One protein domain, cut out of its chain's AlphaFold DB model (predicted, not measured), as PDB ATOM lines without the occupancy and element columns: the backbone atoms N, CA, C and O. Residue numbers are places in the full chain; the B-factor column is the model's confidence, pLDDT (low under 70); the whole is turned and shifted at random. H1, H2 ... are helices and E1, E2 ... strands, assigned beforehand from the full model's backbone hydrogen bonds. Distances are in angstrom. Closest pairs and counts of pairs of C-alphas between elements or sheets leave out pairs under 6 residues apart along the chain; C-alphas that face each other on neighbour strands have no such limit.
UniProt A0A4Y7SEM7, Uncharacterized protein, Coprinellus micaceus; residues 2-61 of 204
ATOM      1  N   THR A   2      51.359  67.775  54.358       44.94
ATOM      2  CA  THR A   2      50.108  68.503  54.103       44.94
ATOM      3  C   THR A   2      50.273  69.348  52.849       44.94
ATOM      4  O   THR A   2      51.066  70.287  52.832       44.94
ATOM      5  N   ASP A   3      49.565  68.952  51.797       44.72
ATOM      6  CA  ASP A   3      49.556  69.614  50.499       44.72
ATOM      7  C   ASP A   3      48.928  71.011  50.633       44.72
ATOM      8  O   ASP A   3      47.788  71.163  51.083       44.72
ATOM      9  N   VAL A   4      49.706  72.048  50.322       54.69
ATOM     10  CA  VAL A   4      49.287  73.450  50.433       54.69
ATOM     11  C   VAL A   4      48.593  73.828  49.130       54.69
ATOM     12  O   VAL A   4      49.232  74.080  48.111       54.69
ATOM     13  N   VAL A   5      47.261  73.833  49.162       51.78
ATOM     14  CA  VAL A   5      46.411  74.165  48.013       51.78
ATOM     15  C   VAL A   5      46.423  75.669  47.757       51.78
ATOM     16  O   VAL A   5      46.148  76.472  48.651       51.78
ATOM     17  N   VAL A   6      46.680  76.047  46.505       57.31
ATOM     18  CA  VAL A   6      46.722  77.443  46.069       57.31
ATOM     19  C   VAL A   6      45.457  77.868  45.347       57.31
ATOM     20  O   VAL A   6      44.866  77.139  44.558       57.31
ATOM     21  N   ARG A   7      45.070  79.113  45.622       58.06
ATOM     22  CA  ARG A   7      44.114  79.917  44.863       58.06
ATOM     23  C   ARG A   7      44.494  79.987  43.378       58.06
ATOM     24  O   ARG A   7      45.454  80.657  43.025       58.06
ATOM     25  N   GLY A   8      43.661  79.431  42.505       44.59
ATOM     26  CA  GLY A   8      43.703  79.730  41.074       44.59
ATOM     27  C   GLY A   8      42.317  79.633  40.446       44.59
ATOM     28  O   GLY A   8      41.682  78.583  40.488       44.59
ATOM     29  N   ASN A   9      41.840  80.732  39.855       55.16
ATOM     30  CA  ASN A   9      40.647  80.740  39.012       55.16
ATOM     31  C   ASN A   9      41.022  80.155  37.634       55.16
ATOM     32  O   ASN A   9      41.481  80.861  36.742       55.16
ATOM     33  N   GLY A  10      40.877  78.839  37.483       51.03
ATOM     34  CA  GLY A  10      40.578  78.182  36.206       51.03
ATOM     35  C   GLY A  10      41.694  77.894  35.189       51.03
ATOM     36  O   GLY A  10      41.396  77.166  34.247       51.03
ATOM     37  N   ARG A  11      42.938  78.388  35.306       51.56
ATOM     38  CA  ARG A  11      43.984  78.107  34.277       51.56
ATOM     39  C   ARG A  11      45.369  77.672  34.769       51.56
ATOM     40  O   ARG A  11      46.287  77.563  33.967       51.56
ATOM     41  N   GLY A  12      45.510  77.352  36.047       52.53
ATOM     42  CA  GLY A  12      46.755  76.828  36.605       52.53
ATOM     43  C   GLY A  12      46.815  77.125  38.092       52.53
ATOM     44  O   GLY A  12      46.600  78.263  38.502       52.53
ATOM     45  N   LEU A  13      47.032  76.093  38.902       58.12
ATOM     46  CA  LEU A  13      47.314  76.268  40.320       58.12
ATOM     47  C   LEU A  13      48.805  76.577  40.422       58.12
ATOM     48  O   LEU A  13      49.639  75.690  40.251       58.12
ATOM     49  N   GLU A  14      49.137  77.847  40.624       59.34
ATOM     50  CA  GLU A  14      50.503  78.249  40.938       59.34
ATOM     51  C   GLU A  14      50.896  77.601  42.269       59.34
ATOM     52  O   GLU A  14      50.156  77.688  43.240       59.34
ATOM     53  N   LYS A  15      52.019  76.887  42.339       62.84
ATOM     54  CA  LYS A  15      52.445  76.250  43.590       62.84
ATOM     55  C   LYS A  15      53.134  77.301  44.457       62.84
ATOM     56  O   LYS A  15      54.294  77.633  44.250       62.84
ATOM     57  N   VAL A  16      52.406  77.839  45.427       63.00
ATOM     58  CA  VAL A  16      52.913  78.822  46.389       63.00
ATOM     59  C   VAL A  16      53.733  78.062  47.412       63.00
ATOM     60  O   VAL A  16      53.213  77.236  48.162       63.00
ATOM     61  N   ASN A  17      55.032  78.340  47.434       69.50
ATOM     62  CA  ASN A  17      55.926  77.779  48.431       69.50
ATOM     63  C   ASN A  17      55.581  78.367  49.813       69.50
ATOM     64  O   ASN A  17      55.680  79.585  49.997       69.50
ATOM     65  N   PRO A  18      55.204  77.538  50.805       72.56
ATOM     66  CA  PRO A  18      54.787  78.025  52.121       72.56
ATOM     67  C   PRO A  18      55.910  78.785  52.840       72.56
ATOM     68  O   PRO A  18      55.649  79.797  53.488       72.56
ATOM     69  N   SER A  19      57.163  78.380  52.621       76.50
ATOM     70  CA  SER A  19      58.357  79.017  53.189       76.50
ATOM     71  C   SER A  19      58.508  80.492  52.806       76.50
ATOM     72  O   SER A  19      58.963  81.295  53.617       76.50
ATOM     73  N   ILE A  20      58.105  80.871  51.590       73.38
ATOM     74  CA  ILE A  20      58.144  82.265  51.127       73.38
ATOM     75  C   ILE A  20      57.059  83.075  51.848       73.38
ATOM     76  O   ILE A  20      57.301  84.199  52.288       73.38
ATOM     77  N   SER A  21      55.880  82.476  52.038       74.62
ATOM     78  CA  SER A  21      54.761  83.132  52.719       74.62
ATOM     79  C   SER A  21      55.050  83.412  54.195       74.62
ATOM     80  O   SER A  21      54.672  84.465  54.701       74.62
ATOM     81  N   ASP A  22      55.756  82.511  54.879       80.62
ATOM     82  CA  ASP A  22      56.047  82.672  56.304       80.62
ATOM     83  C   ASP A  22      57.146  83.709  56.546       80.62
ATOM     84  O   ASP A  22      57.032  84.518  57.466       80.62
ATOM     85  N   LYS A  23      58.150  83.788  55.662       83.44
ATOM     86  CA  LYS A  23      59.140  84.878  55.684       83.44
ATOM     87  C   LYS A  23      58.480  86.247  55.521       83.44
ATOM     88  O   LYS A  23      58.772  87.155  56.295       83.44
ATOM     89  N   ALA A  24      57.554  86.382  54.570       81.69
ATOM     90  CA  ALA A  24      56.826  87.632  54.350       81.69
ATOM     91  C   ALA A  24      55.948  88.021  55.554       81.69
ATOM     92  O   ALA A  24      55.918  89.188  55.942       81.69
ATOM     93  N   LYS A  25      55.276  87.048  56.188       83.69
ATOM     94  CA  LYS A  25      54.514  87.287  57.425       83.69
ATOM     95  C   LYS A  25      55.418  87.754  58.562       83.69
ATOM     96  O   LYS A  25      55.089  88.735  59.216       83.69
ATOM     97  N   ASN A  26      56.552  87.090  58.779       87.44
ATOM     98  CA  ASN A  26      57.482  87.453  59.850       87.44
ATOM     99  C   ASN A  26      58.076  88.849  59.631       87.44
ATOM    100  O   ASN A  26      58.153  89.634  60.570       87.44
ATOM    101  N   ALA A  27      58.423  89.195  58.388       87.50
ATOM    102  CA  ALA A  27      58.872  90.542  58.045       87.50
ATOM    103  C   ALA A  27      57.793  91.594  58.346       87.50
ATOM    104  O   ALA A  27      58.080  92.613  58.967       87.50
ATOM    105  N   LEU A  28      56.538  91.326  57.970       85.31
ATOM    106  CA  LEU A  28      55.417  92.214  58.276       85.31
ATOM    107  C   LEU A  28      55.222  92.390  59.790       85.31
ATOM    108  O   LEU A  28      55.059  93.515  60.250       85.31
ATOM    109  N   VAL A  29      55.261  91.301  60.562       89.88
ATOM    110  CA  VAL A  29      55.141  91.349  62.028       89.88
ATOM    111  C   VAL A  29      56.266  92.183  62.634       89.88
ATOM    112  O   VAL A  29      55.989  93.043  63.462       89.88
ATOM    113  N   ASN A  30      57.503  92.004  62.170       91.81
ATOM    114  CA  ASN A  30      58.645  92.790  62.637       91.81
ATOM    115  C   ASN A  30      58.507  94.284  62.308       91.81
ATOM    116  O   ASN A  30      58.895  95.127  63.110       91.81
ATOM    117  N   HIS A  31      57.931  94.638  61.157       88.81
ATOM    118  CA  HIS A  31      57.639  96.038  60.832       88.81
ATOM    119  C   HIS A  31      56.528  96.628  61.705       88.81
ATOM    120  O   HIS A  31      56.578  97.807  62.041       88.81
ATOM    121  N   LEU A  32      55.533  95.824  62.084       88.62
ATOM    122  CA  LEU A  32      54.471  96.261  62.988       88.62
ATOM    123  C   LEU A  32      54.998  96.483  64.409       88.62
ATOM    124  O   LEU A  32      54.635  97.471  65.038       88.62
ATOM    125  N   THR A  33      55.862  95.594  64.905       93.38
ATOM    126  CA  THR A  33      56.449  95.714  66.247       93.38
ATOM    127  C   THR A  33      57.536  96.781  66.320       93.38
ATOM    128  O   THR A  33      57.644  97.461  67.334       93.38
ATOM    129  N   GLY A  34      58.311  96.969  65.248       93.81
ATOM    130  CA  GLY A  34      59.342  98.005  65.151       93.81
ATOM    131  C   GLY A  34      58.805  99.420  64.919       93.81
ATOM    132  O   GLY A  34      59.585 100.369  64.922       93.81
ATOM    133  N   GLY A  35      57.492  99.567  64.727       90.62
ATOM    134  CA  GLY A  35      56.867 100.817  64.321       90.62
ATOM    135  C   GLY A  35      56.926 100.997  62.805       90.62
ATOM    136  O   GLY A  35      57.987 100.967  62.181       90.62
ATOM    137  N   MET A  36      55.759 101.203  62.200       92.31
ATOM    138  CA  MET A  36      55.638 101.552  60.789       92.31
ATOM    139  C   MET A  36      55.087 102.969  60.648       92.31
ATOM    140  O   MET A  36      54.307 103.416  61.489       92.31
ATOM    141  N   SER A  37      55.471 103.671  59.579       93.31
ATOM    142  CA  SER A  37      54.888 104.978  59.278       93.31
ATOM    143  C   SER A  37      53.399 104.849  58.958       93.31
ATOM    144  O   SER A  37      52.943 103.836  58.420       93.31
ATOM    145  N   GLU A  38      52.640 105.898  59.270       91.38
ATOM    146  CA  GLU A  38      51.196 105.939  59.039       91.38
ATOM    147  C   GLU A  38      50.844 105.746  57.555       91.38
ATOM    148  O   GLU A  38      49.979 104.940  57.215       91.38
ATOM    149  N   GLU A  39      51.565 106.411  56.654       89.81
ATOM    150  CA  GLU A  39      51.383 106.246  55.208       89.81
ATOM    151  C   GLU A  39      51.549 104.780  54.779       89.81
ATOM    152  O   GLU A  39      50.732 104.228  54.035       89.81
ATOM    153  N   ARG A  40      52.567 104.103  55.320       84.69
ATOM    154  CA  ARG A  40      52.824 102.690  55.036       84.69
ATOM    155  C   ARG A  40      51.746 101.794  55.632       84.69
ATOM    156  O   ARG A  40      51.405 100.780  55.023       84.69
ATOM    157  N   PHE A  41      51.202 102.147  56.793       88.44
ATOM    158  CA  PHE A  41      50.083 101.433  57.399       88.44
ATOM    159  C   PHE A  41      48.857 101.490  56.481       88.44
ATOM    160  O   PHE A  41      48.341 100.446  56.079       88.44
ATOM    161  N   TRP A  42      48.455 102.684  56.044       87.81
ATOM    162  CA  TRP A  42      47.295 102.855  55.164       87.81
ATOM    163  C   TRP A  42      47.485 102.260  53.768       87.81
ATOM    164  O   TRP A  42      46.513 101.824  53.159       87.81
ATOM    165  N   ALA A  43      48.722 102.170  53.276       85.75
ATOM    166  CA  ALA A  43      49.033 101.478  52.026       85.75
ATOM    167  C   ALA A  43      49.015  99.939  52.144       85.75
ATOM    168  O   ALA A  43      48.947  99.244  51.126       85.75
ATOM    169  N   THR A  44      49.121  99.405  53.367       85.31
ATOM    170  CA  THR A  44      49.231  97.962  53.648       85.31
ATOM    171  C   THR A  44      47.923  97.369  54.157       85.31
ATOM    172  O   THR A  44      47.691  96.177  53.979       85.31
ATOM    173  N   PHE A  45      47.044  98.156  54.774       88.50
ATOM    174  CA  PHE A  45      45.810  97.668  55.383       88.50
ATOM    175  C   PHE A  45      44.577  98.346  54.791       88.50
ATOM    176  O   PHE A  45      44.489  99.563  54.704       88.50
ATOM    177  N   ALA A  46      43.567  97.543  54.458       87.06
ATOM    178  CA  ALA A  46      42.261  98.011  54.018       87.06
ATOM    179  C   ALA A  46      41.136  97.342  54.822       87.06
ATOM    180  O   ALA A  46      41.156  96.134  55.080       87.06
ATOM    181  N   GLN A  47      40.130  98.131  55.207       88.56
ATOM    182  CA  GLN A  47      38.988  97.685  56.007       88.56
ATOM    183  C   GLN A  47      37.766  97.360  55.121       88.56
ATOM    184  O   GLN A  47      37.336  98.199  54.329       88.56
ATOM    185  N   CYS A  48      37.143  96.175  55.269       85.31
ATOM    186  CA  CYS A  48      35.830  95.890  54.658       85.31
ATOM    187  C   CYS A  48      34.817  96.888  55.229       85.31
ATOM    188  O   CYS A  48      34.514  96.854  56.420       85.31
ATOM    189  N   LEU A  49      34.211  97.731  54.392       84.00
ATOM    190  CA  LEU A  49      33.184  98.669  54.860       84.00
ATOM    191  C   LEU A  49      31.926  97.962  55.391       84.00
ATOM    192  O   LEU A  49      31.214  98.548  56.208       84.00
ATOM    193  N   VAL A  50      31.693  96.711  54.965       84.25
ATOM    194  CA  VAL A  50      30.545  95.873  55.342       84.25
ATOM    195  C   VAL A  50      30.725  95.197  56.706       84.25
ATOM    196  O   VAL A  50      29.887  95.402  57.577       84.25
ATOM    197  N   CYS A  51      31.778  94.396  56.920       87.38
ATOM    198  CA  CYS A  51      31.990  93.683  58.193       87.38
ATOM    199  C   CYS A  51      33.022  94.339  59.116       87.38
ATOM    200  O   CYS A  51      33.264  93.826  60.202       87.38
ATOM    201  N   LYS A  52      33.651  95.437  58.682       87.75
ATOM    202  CA  LYS A  52      34.702  96.164  59.412       87.75
ATOM    203  C   LYS A  52      35.999  95.381  59.656       87.75
ATOM    204  O   LYS A  52      36.864  95.876  60.371       87.75
ATOM    205  N   GLN A  53      36.183  94.222  59.022       86.88
ATOM    206  CA  GLN A  53      37.425  93.448  59.097       86.88
ATOM    207  C   GLN A  53      38.557  94.141  58.334       86.88
ATOM    208  O   GLN A  53      38.369  94.554  57.190       86.88
ATOM    209  N   VAL A  54      39.725  94.237  58.963       86.44
ATOM    210  CA  VAL A  54      40.953  94.764  58.357       86.44
ATOM    211  C   VAL A  54      41.694  93.634  57.642       86.44
ATOM    212  O   VAL A  54      41.775  92.511  58.139       86.44
ATOM    213  N   THR A  55      42.200  93.922  56.450       85.75
ATOM    214  CA  THR A  55      42.798  92.952  55.526       85.75
ATOM    215  C   THR A  55      43.991  93.569  54.804       85.75
ATOM    216  O   THR A  55      44.020  94.777  54.595       85.75
ATOM    217  N   LEU A  56      44.976  92.748  54.432       85.06
ATOM    218  CA  LEU A  56      46.217  93.213  53.805       85.06
ATOM    219  C   LEU A  56      46.013  93.588  52.334       85.06
ATOM    220  O   LEU A  56      45.501  92.794  51.542       85.06
ATOM    221  N   GLN A  57      46.425  94.801  51.986       77.44
ATOM    222  CA  GLN A  57      46.406  95.407  50.665       77.44
ATOM    223  C   GLN A  57      47.727  95.087  49.942       77.44
ATOM    224  O   GLN A  57      48.792  95.092  50.545       77.44
ATOM    225  N   LYS A  58      47.635  94.821  48.633       60.34
ATOM    226  CA  LYS A  58      48.698  94.417  47.686       60.34
ATOM    227  C   LYS A  58      49.151  92.945  47.740       60.34
ATOM    228  O   LYS A  58      49.451  92.369  48.774       60.34
ATOM    229  N   ASN A  59      49.174  92.348  46.545       52.19
ATOM    230  CA  ASN A  59      49.513  90.963  46.163       52.19
ATOM    231  C   ASN A  59      48.486  89.861  46.467       52.19
ATOM    232  O   ASN A  59      48.492  88.829  45.800       52.19
ATOM    233  N   PHE A  60      47.531  90.080  47.370       51.06
ATOM    234  CA  PHE A  60      46.428  89.143  47.584       51.06
ATOM    235  C   PHE A  60      45.170  89.704  46.938       51.06
ATOM    236  O   PHE A  60      44.552  90.617  47.479       51.06
ATOM    237  N   ALA A  61      44.812  89.185  45.760       46.09
ATOM    238  CA  ALA A  61      43.562  89.503  45.074       46.09
ATOM    239  C   ALA A  61      42.417  89.628  46.094       46.09
ATOM    240  O   ALA A  61      42.071  88.666  46.791       46.09
TER     241      ALA A  61
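This is residues 2 to 61 of the 204 residues of an uncharacterized protein of Coprinellus micaceus (UniProt A0A4Y7SEM7). The model is an open, loose frame: a looped stretch without named elements, residues 2 to 17, leads into one long helix, H1, and beyond its far end the short helix H2 folds back and runs directly into a small strand hairpin, E1 and E2. Residues 19 to 27 of H1 stand free, and residues 48 to 53, the turn of the hairpin, stick out. The 60 printed residues hold H1, H2, E1 and E2 in that order, with an antiparallel sheet ordered E1 - E2. The class is mixed, helices and strands, with 29 residues, under half, in named elements. The whole is loose, with a radius of gyration of the C-alphas of 14.4 A and spans of 37 by 29 by 18 A.

H1, residues 18 to 33, is apart from H2, residues 38 to 44, although a tight link of 4 residues joins them. H1 is also apart from E1, residues 45 to 47, and from E2, residues 54 to 56. H2 and E2 have 1 pair of C-alphas within 8 A, those of Thr 44 and Leu 56, 5.6 A apart. E1 and E2 form a hairpin, antiparallel at 143 degrees between directions; N 46 and O 55 are within hydrogen-bond range at 2.8 A, as are N 55 and O 46 at 2.8 A. In H1 and H2 every O i to N i+4 pair is within hydrogen-bond range.

H1 begins with C-alpha 18 at (54.787, 78.025, 52.121) and is 22.7 A long from first to last C-alpha. H2 measures 9.8 A, E1 6.9 A and E2 7.1 A, ending with C-alpha 56 at (46.217, 93.213, 53.805).

The C-alphas of Arg 11 and Gly 34, the two farthest apart, are 39.8 A apart. The printed part has no cut, and no link is long. The mean pLDDT of the printed part is 75.4; residues 2 to 17 and 58 to 61 are under 70.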